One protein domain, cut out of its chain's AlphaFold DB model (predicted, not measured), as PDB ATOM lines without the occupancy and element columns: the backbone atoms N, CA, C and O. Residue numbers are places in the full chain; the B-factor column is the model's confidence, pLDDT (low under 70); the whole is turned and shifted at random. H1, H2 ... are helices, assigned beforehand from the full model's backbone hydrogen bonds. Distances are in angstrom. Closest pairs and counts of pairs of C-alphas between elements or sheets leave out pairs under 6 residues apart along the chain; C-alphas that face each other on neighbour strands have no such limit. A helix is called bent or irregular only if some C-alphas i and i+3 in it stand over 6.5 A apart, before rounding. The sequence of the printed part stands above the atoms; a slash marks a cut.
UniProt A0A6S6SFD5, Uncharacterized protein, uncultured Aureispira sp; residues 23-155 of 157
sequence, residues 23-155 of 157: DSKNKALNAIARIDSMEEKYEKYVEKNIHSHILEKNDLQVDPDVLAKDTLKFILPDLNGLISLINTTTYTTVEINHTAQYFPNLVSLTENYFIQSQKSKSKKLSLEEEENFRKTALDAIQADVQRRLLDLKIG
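This is residues 23 to 155 of the 157 residues of an uncharacterized protein of uncultured Aureispira sp (UniProt A0A6S6SFD5). A rod-shaped bundle of helices is built round the bent helix H2: the longest helix, H1, runs along one side of H2, and the hairpin of H3 and H4 packs on H2 from elsewhere. H3 lies toward one end of the rod, near H2b, while H4 runs past both arms of H2 toward the other end. The printed part has 133 residues, with four named helices in the order H1, H2, H3, H4 and no named strand; the class is all helix. It is only just compact, close to loose, with a radius of gyration of the C-alphas of 16.6 A, and the C-alphas span 55 by 26 by 22 A.

H1, residues 23 to 56, is the longest helix. H2, residues 64 to 88, was assigned by its hydrogen bonds as one helix but is bent, with C-alphas 74 and 77 7.2 A apart; its arms H2a, residues 64 to 74, and H2b, residues 77 to 88, stand at a steep tilt of 60 degrees. H1 touches H2b with residues 27 to 38 alone, opposite ways at a shallow tilt of 18 degrees; the closest C-alphas, of Arg 34 and Asp 78, are 5.4 A apart. H1 and H2a form a helical hairpin and touch at Tyr 42 and Thr 71, their closest C-alphas, 6.3 A apart. H3, residues 104 to 119, touches H2b, the same way at a shallow tilt of 20 degrees, with the closest C-alphas, of Ile 86 and Phe 114, 6.3 A apart. H4, residues 127 to 154, touches H2a at a steep tilt of 51 degrees, with the closest C-alphas, of Ala 68 and Gln 142, 5.4 A apart. H3 and H4 form a helical hairpin at a shallow tilt of 16 degrees, with the closest C-alphas, of Leu 106 and Thr 136, 6.9 A apart. H1, H2b, H3 and H4 form a bundle, helices side by side, though H1 is close but not clearly touching to H3 and H4. H2a and H3 are apart. In H1, H2b, H3 and H4 every O i to N i+4 pair is within hydrogen-bond range; in H2a 6 of 7 are.

H1 begins at C-alpha 23 (139.952, 156.781, 131.244) and is 48.5 A long. H2a measures 15.6 A, H2b 16.2 A and H3 23.3 A. H4 is 40.7 A long and ends at C-alpha 154 (160.697, 118.203, 151.889).

The C-alphas farthest apart, of Asn 58 and Lys 121, are 55.5 A apart. The printed part has no cut. The link from H2b to H3, residues 89 to 103, is long. Confidence is under 70 at residues 53 to 61, 91, 121 and 155.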
ATOM      1  N   ASP A  23     140.169 156.827 129.796       87.56
ATOM      2  CA  ASP A  23     139.952 156.781 131.244       87.56
ATOM      3  C   ASP A  23     139.843 155.335 131.762       87.56
ATOM      4  O   ASP A  23     140.532 154.964 132.712       87.56
ATOM      5  N   SER A  24     139.081 154.485 131.063       87.69
ATOM      6  CA  SER A  24     139.011 153.035 131.309       87.69
ATOM      7  C   SER A  24     140.389 152.376 131.320       87.69
ATOM      8  O   SER A  24     140.758 151.719 132.296       87.69
ATOM      9  N   LYS A  25     141.188 152.607 130.272       89.94
ATOM     10  CA  LYS A  25     142.536 152.037 130.162       89.94
ATOM     11  C   LYS A  25     143.454 152.504 131.285       89.94
ATOM     12  O   LYS A  25     144.175 151.694 131.852       89.94
ATOM     13  N   ASN A  26     143.418 153.787 131.635       91.56
ATOM     14  CA  ASN A  26     144.247 154.322 132.714       91.56
ATOM     15  C   ASN A  26     143.882 153.711 134.072       91.56
ATOM     16  O   ASN A  26     144.770 153.412 134.866       91.56
ATOM     17  N   LYS A  27     142.588 153.490 134.333       92.06
ATOM     18  CA  LYS A  27     142.119 152.800 135.541       92.06
ATOM     19  C   LYS A  27     142.570 151.343 135.567       92.06
ATOM     20  O   LYS A  27     143.076 150.905 136.596       92.06
ATOM     21  N   ALA A  28     142.470 150.629 134.445       92.12
ATOM     22  CA  ALA A  28     142.984 149.264 134.330       92.12
ATOM     23  C   ALA A  28     144.491 149.211 134.622       92.12
ATOM     24  O   ALA A  28     144.925 148.440 135.471       92.12
ATOM     25  N   LEU A  29     145.283 150.091 134.000       94.00
ATOM     26  CA  LEU A  29     146.730 150.168 134.228       94.00
ATOM     27  C   LEU A  29     147.082 150.509 135.680       94.00
ATOM     28  O   LEU A  29     148.045 149.970 136.212       94.00
ATOM     29  N   ASN A  30     146.312 151.377 136.338       94.62
ATOM     30  CA  ASN A  30     146.520 151.702 137.750       94.62
ATOM     31  C   ASN A  30     146.205 150.499 138.653       94.62
ATOM     32  O   ASN A  30     146.963 150.217 139.575       94.62
ATOM     33  N   ALA A  31     145.125 149.766 138.366       94.88
ATOM     34  CA  ALA A  31     144.798 148.538 139.085       94.88
ATOM     35  C   ALA A  31     145.914 147.493 138.932       94.88
ATOM     36  O   ALA A  31     146.389 146.972 139.938       94.88
ATOM     37  N   ILE A  32     146.384 147.270 137.701       94.88
ATOM     38  CA  ILE A  32     147.498 146.360 137.392       94.88
ATOM     39  C   ILE A  32     148.759 146.784 138.145       94.88
ATOM     40  O   ILE A  32     149.291 145.998 138.912       94.88
ATOM     41  N   ALA A  33     149.175 148.048 138.034       95.81
ATOM     42  CA  ALA A  33     150.387 148.538 138.689       95.81
ATOM     43  C   ALA A  33     150.351 148.381 140.219       95.81
ATOM     44  O   ALA A  33     151.385 148.176 140.855       95.81
ATOM     45  N   ARG A  34     149.166 148.485 140.833       95.88
ATOM     46  CA  ARG A  34     149.004 148.228 142.269       95.88
ATOM     47  C   ARG A  34     149.143 146.752 142.596       95.88
ATOM     48  O   ARG A  34     149.808 146.441 143.575       95.88
ATOM     49  N   ILE A  35     148.542 145.879 141.796       95.94
ATOM     50  CA  ILE A  35     148.656 144.428 141.963       95.94
ATOM     51  C   ILE A  35     150.118 143.999 141.773       95.94
ATOM     52  O   ILE A  35     150.657 143.354 142.665       95.94
ATOM     53  N   ASP A  36     150.797 144.472 140.729       96.25
ATOM     54  CA  ASP A  36     152.226 144.218 140.491       96.25
ATOM     55  C   ASP A  36     153.093 144.683 141.672       96.25
ATOM     56  O   ASP A  36     153.947 143.949 142.163       96.25
ATOM     57  N   SER A  37     152.843 145.893 142.189       96.44
ATOM     58  CA  SER A  37     153.543 146.411 143.376       96.44
ATOM     59  C   SER A  37     153.306 145.533 144.609       96.44
ATOM     60  O   SER A  37     154.215 145.337 145.418       96.44
ATOM     61  N   MET A  38     152.093 144.995 144.770       96.75
ATOM     62  CA  MET A  38     151.803 144.047 145.844       96.75
ATOM     63  C   MET A  38     152.596 142.755 145.660       96.75
ATOM     64  O   MET A  38     153.156 142.281 146.643       96.75
ATOM     65  N   GLU A  39     152.677 142.211 144.443       95.62
ATOM     66  CA  GLU A  39     153.453 140.999 144.145       95.62
ATOM     67  C   GLU A  39     154.944 141.189 144.412       95.62
ATOM     68  O   GLU A  39     155.553 140.361 145.085       95.62
ATOM     69  N   GLU A  40     155.522 142.312 143.981       96.25
ATOM     70  CA  GLU A  40     156.936 142.614 144.216       96.25
ATOM     71  C   GLU A  40     157.243 142.735 145.718       96.25
ATOM     72  O   GLU A  40     158.210 142.158 146.223       96.25
ATOM     73  N   LYS A  41     156.411 143.478 146.462       95.31
ATOM     74  CA  LYS A  41     156.589 143.663 147.911       95.31
ATOM     75  C   LYS A  41     156.380 142.366 148.677       95.31
ATOM     76  O   LYS A  41     157.117 142.110 149.630       95.31
ATOM     77  N   TYR A  42     155.384 141.585 148.269       95.44
ATOM     78  CA  TYR A  42     155.109 140.260 148.798       95.44
ATOM     79  C   TYR A  42     156.332 139.357 148.634       95.44
ATOM     80  O   TYR A  42     156.877 138.894 149.637       95.44
ATOM     81  N   GLU A  43     156.802 139.187 147.396       94.38
ATOM     82  CA  GLU A  43     157.911 138.295 147.069       94.38
ATOM     83  C   GLU A  43     159.153 138.679 147.861       94.38
ATOM     84  O   GLU A  43     159.695 137.882 148.620       94.38
ATOM     85  N   LYS A  44     159.535 139.956 147.780       92.75
ATOM     86  CA  LYS A  44     160.726 140.478 148.445       92.75
ATOM     87  C   LYS A  44     160.687 140.294 149.958       92.75
ATOM     88  O   LYS A  44     161.727 140.080 150.583       92.75
ATOM     89  N   TYR A  45     159.514 140.441 150.572       92.00
ATOM     90  CA  TYR A  45     159.381 140.287 152.014       92.00
ATOM     91  C   TYR A  45     159.414 138.815 152.429       92.00
ATOM     92  O   TYR A  45     160.152 138.464 153.351       92.00
ATOM     93  N   VAL A  46     158.650 137.958 151.750       90.25
ATOM     94  CA  VAL A  46     158.582 136.526 152.062       90.25
ATOM     95  C   VAL A  46     159.916 135.847 151.783       90.25
ATOM     96  O   VAL A  46     160.436 135.182 152.675       90.25
ATOM     97  N   GLU A  47     160.521 136.082 150.617       88.00
ATOM     98  CA  GLU A  47     161.832 135.544 150.253       88.00
ATOM     99  C   GLU A  47     162.889 135.932 151.290       88.00
ATOM    100  O   GLU A  47     163.564 135.063 151.840       88.00
ATOM    101  N   LYS A  48     162.981 137.219 151.653       86.62
ATOM    102  CA  LYS A  48     163.946 137.687 152.658       86.62
ATOM    103  C   LYS A  48     163.751 137.008 154.013       86.62
ATOM    104  O   LYS A  48     164.734 136.639 154.655       86.62
ATOM    105  N   ASN A  49     162.509 136.881 154.478       84.94
ATOM    106  CA  ASN A  49     162.235 136.291 155.788       84.94
ATOM    107  C   ASN A  49     162.496 134.787 155.794       84.94
ATOM    108  O   ASN A  49     163.108 134.294 156.738       84.94
ATOM    109  N   ILE A  50     162.094 134.081 154.740       82.94
ATOM    110  CA  ILE A  50     162.369 132.656 154.568       82.94
ATOM    111  C   ILE A  50     163.886 132.413 154.487       82.94
ATOM    112  O   ILE A  50     164.421 131.606 155.244       82.94
ATOM    113  N   HIS A  51     164.602 133.170 153.654       76.44
ATOM    114  CA  HIS A  51     166.050 133.055 153.469       76.44
ATOM    115  C   HIS A  51     166.835 133.337 154.760       76.44
ATOM    116  O   HIS A  51     167.697 132.545 155.142       76.44
ATOM    117  N   SER A  52     166.506 134.422 155.474       71.19
ATOM    118  CA  SER A  52     167.146 134.768 156.754       71.19
ATOM    119  C   SER A  52     166.907 133.698 157.829       71.19
ATOM    120  O   SER A  52     167.833 133.344 158.554       71.19
ATOM    121  N   HIS A  53     165.707 133.109 157.915       69.25
ATOM    122  CA  HIS A  53     165.441 132.058 158.907       69.25
ATOM    123  C   HIS A  53     166.188 130.753 158.605       69.25
ATOM    124  O   HIS A  53     166.755 130.147 159.516       69.25
ATOM    125  N   ILE A  54     166.250 130.356 157.334       66.31
ATOM    126  CA  ILE A  54     166.888 129.100 156.918       66.31
ATOM    127  C   ILE A  54     168.410 129.186 157.012       66.31
ATOM    128  O   ILE A  54     169.039 128.275 157.542       66.31
ATOM    129  N   LEU A  55     169.010 130.266 156.506       60.00
ATOM    130  CA  LEU A  55     170.464 130.346 156.364       60.00
ATOM    131  C   LEU A  55     171.169 130.921 157.588       60.00
ATOM    132  O   LEU A  55     172.288 130.509 157.884       60.00
ATOM    133  N   GLU A  56     170.553 131.871 158.294       59.38
ATOM    134  CA  GLU A  56     171.250 132.592 159.368       59.38
ATOM    135  C   GLU A  56     170.976 131.997 160.750       59.38
ATOM    136  O   GLU A  56     171.841 132.059 161.624       59.38
ATOM    137  N   LYS A  57     169.785 131.421 160.969       60.00
ATOM    138  CA  LYS A  57     169.354 130.960 162.301       60.00
ATOM    139  C   LYS A  57     169.289 129.448 162.465       60.00
ATOM    140  O   LYS A  57     169.187 128.991 163.600       60.00
ATOM    141  N   ASN A  58     169.381 128.684 161.372       58.62
ATOM    142  CA  ASN A  58     169.240 127.224 161.376       58.62
ATOM    143  C   ASN A  58     167.951 126.768 162.102       58.62
ATOM    144  O   ASN A  58     167.904 125.701 162.715       58.62
ATOM    145  N   ASP A  59     166.924 127.623 162.066       62.56
ATOM    146  CA  ASP A  59     165.658 127.460 162.767       62.56
ATOM    147  C   ASP A  59     164.529 127.459 161.738       62.56
ATOM    148  O   ASP A  59     164.185 128.476 161.135       62.56
ATOM    149  N   LEU A  60     163.975 126.268 161.518       60.88
ATOM    150  CA  LEU A  60     162.881 126.008 160.585       60.88
ATOM    151  C   LEU A  60     161.510 126.428 161.143       60.88
ATOM    152  O   LEU A  60     160.494 126.223 160.474       60.88
ATOM    153  N   GLN A  61     161.439 126.984 162.357       68.06
ATOM    154  CA  GLN A  61     160.178 127.415 162.960       68.06
ATOM    155  C   GLN A  61     159.788 128.829 162.514       68.06
ATOM    156  O   GLN A  61     159.763 129.777 163.293       68.06
ATOM    157  N   VAL A  62     159.436 128.968 161.235       76.38
ATOM    158  CA  VAL A  62     158.685 130.134 160.752       76.38
ATOM    159  C   VAL A  62     157.202 129.880 161.011       76.38
ATOM    160  O   VAL A  62     156.640 128.923 160.479       76.38
ATOM    161  N   ASP A  63     156.565 130.731 161.817       85.06
ATOM    162  CA  ASP A  63     155.109 130.723 161.968       85.06
ATOM    163  C   ASP A  63     154.472 131.324 160.695       85.06
ATOM    164  O   ASP A  63     154.630 132.527 160.439       85.06
ATOM    165  N   PRO A  64     153.767 130.514 159.879       85.69
ATOM    166  CA  PRO A  64     153.188 130.976 158.623       85.69
ATOM    167  C   PRO A  64     152.132 132.065 158.829       85.69
ATOM    168  O   PRO A  64     152.013 132.957 157.992       85.69
ATOM    169  N   ASP A  65     151.391 132.037 159.939       89.75
ATOM    170  CA  ASP A  65     150.320 132.998 160.199       89.75
ATOM    171  C   ASP A  65     150.880 134.362 160.595       89.75
ATOM    172  O   ASP A  65     150.337 135.402 160.209       89.75
ATOM    173  N   VAL A  66     151.980 134.375 161.351       89.44
ATOM    174  CA  VAL A  66     152.683 135.615 161.706       89.44
ATOM    175  C   VAL A  66     153.319 136.228 160.466       89.44
ATOM    176  O   VAL A  66     153.074 137.403 160.184       89.44
ATOM    177  N   LEU A  67     154.053 135.430 159.682       89.19
ATOM    178  CA  LEU A  67     154.668 135.903 158.443       89.19
ATOM    179  C   LEU A  67     153.608 136.439 157.475       89.19
ATOM    180  O   LEU A  67     153.799 137.499 156.879       89.19
ATOM    181  N   ALA A  68     152.461 135.768 157.364       91.75
ATOM    182  CA  ALA A  68     151.383 136.220 156.503       91.75
ATOM    183  C   ALA A  68     150.788 137.563 156.940       91.75
ATOM    184  O   ALA A  68     150.639 138.480 156.127       91.75
ATOM    185  N   LYS A  69     150.495 137.716 158.238       93.44
ATOM    186  CA  LYS A  69     149.979 138.972 158.803       93.44
ATOM    187  C   LYS A  69     150.966 140.119 158.653       93.44
ATOM    188  O   LYS A  69     150.549 141.242 158.375       93.44
ATOM    189  N   ASP A  70     152.254 139.861 158.843       91.19
ATOM    190  CA  ASP A  70     153.277 140.886 158.670       91.19
ATOM    191  C   ASP A  70     153.425 141.273 157.203       91.19
ATOM    192  O   ASP A  70     153.410 142.462 156.894       91.19
ATOM    193  N   THR A  71     153.428 140.299 156.293       92.00
ATOM    194  CA  THR A  71     153.454 140.549 154.846       92.00
ATOM    195  C   THR A  71     152.255 141.381 154.392       92.00
ATOM    196  O   THR A  71     152.420 142.340 153.634       92.00
ATOM    197  N   LEU A  72     151.056 141.096 154.919       94.31
ATOM    198  CA  LEU A  72     149.855 141.881 154.633       94.31
ATOM    199  C   LEU A  72     150.060 143.371 154.951       94.31
ATOM    200  O   LEU A  72     149.621 144.219 154.178       94.31
ATOM    201  N   LYS A  73     150.765 143.714 156.040       94.56
ATOM    202  CA  LYS A  73     151.050 145.117 156.401       94.56
ATOM    203  C   LYS A  73     151.883 145.833 155.333       94.56
ATOM    204  O   LYS A  73     151.681 147.030 155.133       94.56
ATOM    205  N   PHE A  74     152.779 145.128 154.636       92.88
ATOM    206  CA  PHE A  74     153.620 145.708 153.580       92.88
ATOM    207  C   PHE A  74     152.849 145.982 152.287       92.88
ATOM    208  O   PHE A  74     153.107 146.993 151.631       92.88
ATOM    209  N   ILE A  75     151.886 145.124 151.944       95.19
ATOM    210  CA  ILE A  75     151.050 145.287 150.744       95.19
ATOM    211  C   ILE A  75     149.789 146.132 151.000       95.19
ATOM    212  O   ILE A  75     149.143 146.593 150.059       95.19
ATOM    213  N   LEU A  76     149.443 146.380 152.270       95.12
ATOM    214  CA  LEU A  76     148.231 147.098 152.679       95.12
ATOM    215  C   LEU A  76     148.046 148.471 152.012       95.12
ATOM    216  O   LEU A  76     146.913 148.784 151.643       95.12
ATOM    217  N   PRO A  77     149.090 149.310 151.844       96.75
ATOM    218  CA  PRO A  77     148.932 150.603 151.181       96.75
ATOM    219  C   PRO A  77     148.463 150.477 149.726       96.75
ATOM    220  O   PRO A  77     147.618 151.258 149.284       96.75
ATOM    221  N   ASP A  78     148.965 149.481 148.994       96.50
ATOM    222  CA  ASP A  78     148.589 149.250 147.598       96.50
ATOM    223  C   ASP A  78     147.189 148.652 147.499       96.50
ATOM    224  O   ASP A  78     146.386 149.125 146.693       96.50
ATOM    225  N   LEU A  79     146.861 147.713 148.393       96.25
ATOM    226  CA  LEU A  79     145.522 147.143 148.518       96.25
ATOM    227  C   LEU A  79     144.474 148.221 148.839       96.25
ATOM    228  O   LEU A  79     143.421 148.282 148.210       96.25
ATOM    229  N   ASN A  80     144.776 149.130 149.770       96.06
ATOM    230  CA  ASN A  80     143.916 150.278 150.074       96.06
ATOM    231  C   ASN A  80     143.762 151.210 148.873       96.06
ATOM    232  O   ASN A  80     142.689 151.760 148.631       96.06
ATOM    233  N   GLY A  81     144.835 151.398 148.111       95.50
ATOM    234  CA  GLY A  81     144.780 152.177 146.889       95.50
ATOM    235  C   GLY A  81     143.942 151.520 145.793       95.50
ATOM    236  O   GLY A  81     143.259 152.230 145.061       95.50
ATOM    237  N   LEU A  82     143.939 150.188 145.714       94.56
ATOM    238  CA  LEU A  82     143.085 149.422 144.807       94.56
ATOM    239  C   LEU A  82     141.609 149.579 145.193       94.56
ATOM    240  O   LEU A  82     140.791 149.952 144.357       94.56
ATOM    241  N   ILE A  83     141.287 149.422 146.479       94.50
ATOM    242  CA  ILE A  83     139.950 149.685 147.038       94.50
ATOM    243  C   ILE A  83     139.503 151.123 146.734       94.50
ATOM    244  O   ILE A  83     138.382 151.363 146.283       94.50
ATOM    245  N   SER A  84     140.391 152.102 146.925       94.12
ATOM    246  CA  SER A  84     140.110 153.508 146.622       94.12
ATOM    247  C   SER A  84     139.840 153.735 145.131       94.12
ATOM    248  O   SER A  84     138.904 154.455 144.769       94.12
ATOM    249  N   LEU A  85     140.608 153.088 144.252       92.88
ATOM    250  CA  LEU A  85     140.406 153.143 142.806       92.88
ATOM    251  C   LEU A  85     139.039 152.571 142.404       92.88
ATOM    252  O   LEU A  85     138.347 153.180 141.587       92.88
ATOM    253  N   ILE A  86     138.615 151.461 143.014       91.19
ATOM    254  CA  ILE A  86     137.271 150.892 142.828       91.19
ATOM    255  C   ILE A  86     136.209 151.905 143.268       91.19
ATOM    256  O   ILE A  86     135.346 152.285 142.481       91.19
ATOM    257  N   ASN A  87     136.321 152.427 144.492       90.25
ATOM    258  CA  ASN A  87     135.344 153.345 145.086       90.25
ATOM    259  C   ASN A  87     135.220 154.702 144.369       90.25
ATOM    260  O   ASN A  87     134.210 155.398 144.525       90.25
ATOM    261  N   THR A  88     136.243 155.103 143.613       88.88
ATOM    262  CA  THR A  88     136.262 156.345 142.820       88.88
ATOM    263  C   THR A  88     135.911 156.118 141.350       88.88
ATOM    264  O   THR A  88     135.576 157.070 140.640       88.88
ATOM    265  N   THR A  89     135.926 154.868 140.883       86.69
ATOM    266  CA  THR A  89     135.581 154.528 139.506       86.69
ATOM    267  C   THR A  89     134.074 154.420 139.346       86.69
ATOM    268  O   THR A  89     133.410 153.578 139.938       86.69
ATOM    269  N   THR A  90     133.523 155.270 138.485       77.12
ATOM    270  CA  THR A  90     132.104 155.264 138.126       77.12
ATOM    271  C   THR A  90     131.961 155.241 136.606       77.12
ATOM    272  O   THR A  90     132.823 155.755 135.889       77.12
ATOM    273  N   TYR A  91     130.890 154.621 136.098       68.81
ATOM    274  CA  TYR A  91     130.489 154.645 134.675       68.81
ATOM    275  C   TYR A  91     131.506 154.114 133.655       68.81
ATOM    276  O   TYR A  91     131.338 154.317 132.455       68.81
ATOM    277  N   THR A  92     132.558 153.445 134.112       76.00
ATOM    278  CA  THR A  92     133.671 153.026 133.264       76.00
ATOM    279  C   THR A  92     133.782 151.514 133.323       76.00
ATOM    280  O   THR A  92     133.958 150.967 134.407       76.00
ATOM    281  N   THR A  93     133.683 150.838 132.178       78.00
ATOM    282  CA  THR A  93     134.064 149.423 132.090       78.00
ATOM    283  C   THR A  93     135.572 149.352 132.214       78.00
ATOM    284  O   THR A  93     136.273 149.939 131.394       78.00
ATOM    285  N   VAL A  94     136.067 148.687 133.248       84.38
ATOM    286  CA  VAL A  94     137.494 148.451 133.448       84.38
ATOM    287  C   VAL A  94     137.703 146.950 133.342       84.38
ATOM    288  O   VAL A  94     137.125 146.199 134.121       84.38
ATOM    289  N   GLU A  95     138.494 146.536 132.360       85.94
ATOM    290  CA  GLU A  95     138.907 145.146 132.165       85.94
ATOM    291  C   GLU A  95     140.374 145.030 132.573       85.94
ATOM    292  O   GLU A  95     141.218 145.796 132.093       85.94
ATOM    293  N   ILE A  96     140.679 144.099 133.474       87.69
ATOM    294  CA  ILE A  96     142.028 143.846 133.971       87.69
ATOM    295  C   ILE A  96     142.525 142.574 133.288       87.69
ATOM    296  O   ILE A  96     142.510 141.480 133.839       87.69
ATOM    297  N   ASN A  97     143.021 142.727 132.062       85.69
ATOM    298  CA  ASN A  97     143.655 141.638 131.316       85.69
ATOM    299  C   ASN A  97     145.074 141.367 131.850       85.69
ATOM    300  O   ASN A  97     146.063 141.609 131.158       85.69
ATOM    301  N   HIS A  98     145.175 140.932 133.103       90.06
ATOM    302  CA  HIS A  98     146.433 140.691 133.797       90.06
ATOM    303  C   HIS A  98     146.354 139.411 134.633       90.06
ATOM    304  O   HIS A  98     145.348 139.129 135.282       90.06
ATOM    305  N   THR A  99     147.432 138.634 134.616       91.25
ATOM    306  CA  THR A  99     147.546 137.386 135.369       91.25
ATOM    307  C   THR A  99     148.540 137.587 136.501       91.25
ATOM    308  O   THR A  99     149.743 137.540 136.273       91.25
ATOM    309  N   ALA A 100     148.008 137.794 137.702       91.94
ATOM    310  CA  ALA A 100     148.787 137.850 138.931       91.94
ATOM    311  C   ALA A 100     149.180 136.428 139.364       91.94
ATOM    312  O   ALA A 100     148.334 135.527 139.377       91.94
ATOM    313  N   GLN A 101     150.446 136.232 139.721       92.81
ATOM    314  CA  GLN A 101     150.986 134.960 140.198       92.81
ATOM    315  C   GLN A 101     150.473 134.603 141.602       92.81
ATOM    316  O   GLN A 101     150.037 133.476 141.836       92.81
ATOM    317  N   TYR A 102     150.519 135.554 142.535       92.38
ATOM    318  CA  TYR A 102     150.195 135.355 143.951       92.38
ATOM    319  C   TYR A 102     148.781 135.806 144.295       92.38
ATOM    320  O   TYR A 102     148.160 135.272 145.213       92.38
ATOM    321  N   PHE A 103     148.242 136.765 143.539       93.38
ATOM    322  CA  PHE A 103     146.940 137.369 143.822       93.38
ATOM    323  C   PHE A 103     145.888 137.218 142.705       93.38
ATOM    324  O   PHE A 103     145.134 138.166 142.456       93.38
ATOM    325  N   PRO A 104     145.730 136.044 142.054       92.06
ATOM    326  CA  PRO A 104     144.770 135.882 140.953       92.06
ATOM    327  C   PRO A 104     143.314 136.128 141.391       92.06
ATOM    328  O   PRO A 104     142.501 136.682 140.643       92.06
ATOM    329  N   ASN A 105     142.985 135.795 142.642       90.62
ATOM    330  CA  ASN A 105     141.656 136.032 143.210       90.62
ATOM    331  C   ASN A 105     141.363 137.526 143.411       90.62
ATOM    332  O   ASN A 105     140.217 137.945 143.257       90.62
ATOM    333  N   LEU A 106     142.381 138.344 143.712       92.69
ATOM    334  CA  LEU A 106     142.203 139.793 143.843       92.69
ATOM    335  C   LEU A 106     141.962 140.458 142.491       92.69
ATOM    336  O   LEU A 106     141.156 141.385 142.431       92.69
ATOM    337  N   VAL A 107     142.592 139.971 141.416       92.81
ATOM    338  CA  VAL A 107     142.296 140.425 140.046       92.81
ATOM    339  C   VAL A 107     140.812 140.214 139.753       92.81
ATOM    340  O   VAL A 107     140.085 141.175 139.499       92.81
ATOM    341  N   SER A 108     140.342 138.975 139.914       91.25
ATOM    342  CA  SER A 108     138.956 138.587 139.619       91.25
ATOM    343  C   SER A 108     137.944 139.362 140.473       91.25
ATOM    344  O   SER A 108     136.899 139.804 139.989       91.25
ATOM    345  N   LEU A 109     138.258 139.560 141.758       92.31
ATOM    346  CA  LEU A 109     137.425 140.334 142.676       92.31
ATOM    347  C   LEU A 109     137.340 141.806 142.250       92.31
ATOM    348  O   LEU A 109     136.254 142.384 142.235       92.31
ATOM    349  N   THR A 110     138.470 142.398 141.864       92.56
ATOM    350  CA  THR A 110     138.553 143.792 141.407       92.56
ATOM    351  C   THR A 110     137.725 144.014 140.143       92.56
ATOM    352  O   THR A 110     136.935 144.957 140.089       92.56
ATOM    353  N   GLU A 111     137.845 143.131 139.151       91.00
ATOM    354  CA  GLU A 111     137.056 143.206 137.916       91.00
ATOM    355  C   GLU A 111     135.556 143.116 138.189       91.00
ATOM    356  O   GLU A 111     134.773 143.919 137.676       91.00
ATOM    357  N   ASN A 112     135.150 142.183 139.053       90.62
ATOM    358  CA  ASN A 112     133.753 142.036 139.441       90.62
ATOM    359  C   ASN A 112     133.206 143.342 140.041       90.62
ATOM    360  O   ASN A 112     132.132 143.805 139.648       90.62
ATOM    361  N   TYR A 113     133.960 143.997 140.924       90.00
ATOM    362  CA  TYR A 113     133.516 145.271 141.482       90.00
ATOM    363  C   TYR A 113     133.483 146.406 140.464       90.00
ATOM    364  O   TYR A 113     132.525 147.176 140.480       90.00
ATOM    365  N   PHE A 114     134.425 146.481 139.522       89.44
ATOM    366  CA  PHE A 114     134.317 147.447 138.427       89.44
ATOM    367  C   PHE A 114     133.055 147.225 137.578       89.44
ATOM    368  O   PHE A 114     132.354 148.189 137.254       89.44
ATOM    369  N   ILE A 115     132.694 145.968 137.294       88.25
ATOM    370  CA  ILE A 115     131.446 145.619 136.597       88.25
ATOM    371  C   ILE A 115     130.218 146.044 137.418       88.25
ATOM    372  O   ILE A 115     129.246 146.576 136.871       88.25
ATOM    373  N   GLN A 116     130.229 145.832 138.734       86.81
ATOM    374  CA  GLN A 116     129.129 146.240 139.610       86.81
ATOM    375  C   GLN A 116     128.988 147.765 139.699       86.81
ATOM    376  O   GLN A 116     127.871 148.280 139.593       86.81
ATOM    377  N   SER A 117     130.096 148.497 139.831       82.56
ATOM    378  CA  SER A 117     130.120 149.966 139.854       82.56
ATOM    379  C   SER A 117     129.713 150.585 138.514       82.56
ATOM    380  O   SER A 117     129.162 151.686 138.482       82.56
ATOM    381  N   GLN A 118     129.891 149.876 137.395       82.81
ATOM    382  CA  GLN A 118     129.296 150.272 136.118       82.81
ATOM    383  C   GLN A 118     127.762 150.151 136.143       82.81
ATOM    384  O   GLN A 118     127.062 151.050 135.670       82.81
ATOM    385  N   LYS A 119     127.234 149.043 136.679       83.12
ATOM    386  CA  LYS A 119     125.786 148.759 136.714       83.12
ATOM    387  C   LYS A 119     125.034 149.637 137.716       83.12
ATOM    388  O   LYS A 119     123.872 149.963 137.484       83.12
ATOM    389  N   SER A 120     125.681 150.030 138.814       77.75
ATOM    390  CA  SER A 120     125.085 150.841 139.873       77.75
ATOM    391  C   SER A 120     125.918 152.086 140.167       77.75
ATOM    392  O   SER A 120     127.005 152.024 140.735       77.75
ATOM    393  N   LYS A 121     125.345 153.242 139.817       67.44
ATOM    394  CA  LYS A 121     125.971 154.577 139.827       67.44
ATOM    395  C   LYS A 121     126.558 155.015 141.173       67.44
ATOM    396  O   LYS A 121     127.386 155.920 141.212       67.44
ATOM    397  N   SER A 122     126.095 154.416 142.267       71.81
ATOM    398  CA  SER A 122     126.508 154.731 143.636       71.81
ATOM    399  C   SER A 122     127.164 153.551 144.348       71.81
ATOM    400  O   SER A 122     127.432 153.656 145.545       71.81
ATOM    401  N   LYS A 123     127.378 152.419 143.663       82.44
ATOM    402  CA  LYS A 123     127.963 151.237 144.292       82.44
ATOM    403  C   LYS A 123     129.434 151.503 144.584       82.44
ATOM    404  O   LYS A 123     130.279 151.524 143.692       82.44
ATOM    405  N   LYS A 124     129.683 151.710 145.870       86.44
ATOM    406  CA  LYS A 124     130.985 151.652 146.516       86.44
ATOM    407  C   LYS A 124     131.052 150.368 147.327       86.44
ATOM    408  O   LYS A 124     130.008 149.806 147.679       86.44
ATOM    409  N   LEU A 125     132.267 149.936 147.615       87.69
ATOM    410  CA  LEU A 125     132.511 148.874 148.569       87.69
ATOM    411  C   LEU A 125     131.947 149.292 149.932       87.69
ATOM    412  O   LEU A 125     132.160 150.415 150.395       87.69
ATOM    413  N   SER A 126     131.172 148.405 150.547       92.06
ATOM    414  CA  SER A 126     130.845 148.491 151.966       92.06
ATOM    415  C   SER A 126     132.082 148.142 152.796       92.06
ATOM    416  O   SER A 126     133.027 147.538 152.295       92.06
ATOM    417  N   LEU A 127     132.062 148.458 154.092       93.00
ATOM    418  CA  LEU A 127     133.146 148.063 154.999       93.00
ATOM    419  C   LEU A 127     133.372 146.542 155.016       93.00
ATOM    420  O   LEU A 127     134.507 146.093 155.111       93.00
ATOM    421  N   GLU A 128     132.303 145.755 154.887       94.31
ATOM    422  CA  GLU A 128     132.384 144.293 154.802       94.31
ATOM    423  C   GLU A 128     133.065 143.841 153.504       94.31
ATOM    424  O   GLU A 128     133.888 142.928 153.510       94.31
ATOM    425  N   GLU A 129     132.774 144.509 152.391       93.50
ATOM    426  CA  GLU A 129     133.395 144.210 151.102       93.50
ATOM    427  C   GLU A 129     134.873 144.625 151.078       93.50
ATOM    428  O   GLU A 129     135.705 143.890 150.547       93.50
ATOM    429  N   GLU A 130     135.224 145.757 151.696       94.62
ATOM    430  CA  GLU A 130     136.621 146.165 151.897       94.62
ATOM    431  C   GLU A 130     137.382 145.172 152.782       94.62
ATOM    432  O   GLU A 130     138.529 144.829 152.485       94.62
ATOM    433  N   GLU A 131     136.752 144.664 153.843       94.62
ATOM    434  CA  GLU A 131     137.350 143.628 154.684       94.62
ATOM    435  C   GLU A 131     137.520 142.313 153.914       94.62
ATOM    436  O   GLU A 131     138.551 141.653 154.032       94.62
ATOM    437  N   ASN A 132     136.575 141.967 153.036       94.25
ATOM    438  CA  ASN A 132     136.705 140.799 152.172       94.25
ATOM    439  C   ASN A 132     137.925 140.895 151.236       94.25
ATOM    440  O   ASN A 132     138.580 139.882 150.990       94.25
ATOM    441  N   PHE A 133     138.290 142.092 150.758       94.38
ATOM    442  CA  PHE A 133     139.547 142.299 150.022       94.38
ATOM    443  C   PHE A 133     140.775 141.985 150.880       94.38
ATOM    444  O   PHE A 133     141.679 141.278 150.430       94.38
ATOM    445  N   ARG A 134     140.807 142.485 152.121       95.12
ATOM    446  CA  ARG A 134     141.915 142.244 153.063       95.12
ATOM    447  C   ARG A 134     142.047 140.770 153.400       95.12
ATOM    448  O   ARG A 134     143.152 140.237 153.361       95.12
ATOM    449  N   LYS A 135     140.920 140.111 153.661       95.19
ATOM    450  CA  LYS A 135     140.867 138.679 153.927       95.19
ATOM    451  C   LYS A 135     141.330 137.864 152.722       95.19
ATOM    452  O   LYS A 135     142.192 137.016 152.876       95.19
ATOM    453  N   THR A 136     140.846 138.178 151.521       95.00
ATOM    454  CA  THR A 136     141.263 137.482 150.289       95.00
ATOM    455  C   THR A 136     142.773 137.600 150.060       95.00
ATOM    456  O   THR A 136     143.416 136.626 149.676       95.00
ATOM    457  N   ALA A 137     143.354 138.777 150.318       95.38
ATOM    458  CA  ALA A 137     144.799 138.978 150.240       95.38
ATOM    459  C   ALA A 137     145.552 138.146 151.293       95.38
ATOM    460  O   ALA A 137     146.559 137.518 150.972       95.38
ATOM    461  N   LEU A 138     145.059 138.125 152.535       95.44
ATOM    462  CA  LEU A 138     145.656 137.352 153.622       95.44
ATOM    463  C   LEU A 138     145.611 135.846 153.347       95.44
ATOM    464  O   LEU A 138     146.635 135.187 153.489       95.44
ATOM    465  N   ASP A 139     144.463 135.329 152.913       94.50
ATOM    466  CA  ASP A 139     144.269 133.911 152.603       94.50
ATOM    467  C   ASP A 139     145.228 133.468 151.480       94.50
ATOM    468  O   ASP A 139     145.844 132.405 151.563       94.50
ATOM    469  N   ALA A 140     145.416 134.311 150.454       93.88
ATOM    470  CA  ALA A 140     146.368 134.059 149.370       93.88
ATOM    471  C   ALA A 140     147.825 134.019 149.868       93.88
ATOM    472  O   ALA A 140     148.567 133.095 149.531       93.88
ATOM    473  N   ILE A 141     148.214 134.978 150.718       94.31
ATOM    474  CA  ILE A 141     149.539 134.997 151.354       94.31
ATOM    475  C   ILE A 141     149.748 133.738 152.200       94.31
ATOM    476  O   ILE A 141     150.786 133.094 152.088       94.31
ATOM    477  N   GLN A 142     148.785 133.389 153.058       93.81
ATOM    478  CA  GLN A 142     148.892 132.232 153.949       93.81
ATOM    479  C   GLN A 142     149.084 130.943 153.155       93.81
ATOM    480  O   GLN A 142     149.976 130.162 153.480       93.81
ATOM    481  N   ALA A 143     148.291 130.744 152.101       92.50
ATOM    482  CA  ALA A 143     148.391 129.563 151.254       92.50
ATOM    483  C   ALA A 143     149.777 129.438 150.600       92.50
ATOM    484  O   ALA A 143     150.379 128.365 150.644       92.50
ATOM    485  N   ASP A 144     150.316 130.525 150.034       92.94
ATOM    486  CA  ASP A 144     151.625 130.473 149.373       92.94
ATOM    487  C   ASP A 144     152.787 130.358 150.371       92.94
ATOM    488  O   ASP A 144     153.700 129.564 150.154       92.94
ATOM    489  N   VAL A 145     152.737 131.059 151.508       91.12
ATOM    490  CA  VAL A 145     153.739 130.915 152.579       91.12
ATOM    491  C   VAL A 145     153.769 129.480 153.106       91.12
ATOM    492  O   VAL A 145     154.846 128.899 153.240       91.12
ATOM    493  N   GLN A 146     152.606 128.879 153.375       90.50
ATOM    494  CA  GLN A 146     152.524 127.486 153.817       90.50
ATOM    495  C   GLN A 146     153.100 126.530 152.776       90.50
ATOM    496  O   GLN A 146     153.870 125.641 153.140       90.50
ATOM    497  N   ARG A 147     152.779 126.736 151.492       90.94
ATOM    498  CA  ARG A 147     153.344 125.956 150.386       90.94
ATOM    499  C   ARG A 147     154.869 126.043 150.370       90.94
ATOM    500  O   ARG A 147     155.523 125.014 150.466       90.94
ATOM    501  N   ARG A 148     155.445 127.250 150.361       88.44
ATOM    502  CA  ARG A 148     156.908 127.436 150.349       88.44
ATOM    503  C   ARG A 148     157.586 126.779 151.549       88.44
ATOM    504  O   ARG A 148     158.617 126.136 151.400       88.44
ATOM    505  N   LEU A 149     157.016 126.921 152.746       86.25
ATOM    506  CA  LEU A 149     157.563 126.290 153.951       86.25
ATOM    507  C   LEU A 149     157.463 124.757 153.914       86.25
ATOM    508  O   LEU A 149     158.298 124.087 154.522       86.25
ATOM    509  N   LEU A 150     156.459 124.193 153.238       85.88
ATOM    510  CA  LEU A 150     156.372 122.752 152.991       85.88
ATOM    511  C   LEU A 150     157.435 122.296 151.990       85.88
ATOM    512  O   LEU A 150     158.153 121.352 152.311       85.88
ATOM    513  N   ASP A 151     157.579 122.994 150.860       85.50
ATOM    514  CA  ASP A 151     158.579 122.715 149.814       85.50
ATOM    515  C   ASP A 151     159.998 122.662 150.426       85.50
ATOM    516  O   ASP A 151     160.755 121.703 150.260       85.50
ATOM    517  N   LEU A 152     160.294 123.616 151.311       81.00
ATOM    518  CA  LEU A 152     161.539 123.668 152.079       81.00
ATOM    519  C   LEU A 152     161.744 122.498 153.044       81.00
ATOM    520  O   LEU A 152     162.869 122.029 153.212       81.00
ATOM    521  N   LYS A 153     160.681 122.028 153.705       77.56
ATOM    522  CA  LYS A 153     160.766 120.889 154.634       77.56
ATOM    523  C   LYS A 153     161.036 119.576 153.909       77.56
ATOM    524  O   LYS A 153     161.675 118.701 154.490       77.56
ATOM    525  N   ILE A 154     160.527 119.423 152.689       81.00
ATOM    526  CA  ILE A 154     160.697 118.203 151.889       81.00
ATOM    527  C   ILE A 154     161.964 118.232 151.022       81.00
ATOM    528  O   ILE A 154     162.337 117.197 150.475       81.00
ATOM    529  N   GLY A 155     162.654 119.377 150.954       67.62
ATOM    530  CA  GLY A 155     163.870 119.549 150.161       67.62
ATOM    531  C   GLY A 155     163.610 119.738 148.664       67.62
ATOM    532  O   GLY A 155     164.542 119.565 147.883       67.62
TER     533      GLY A 155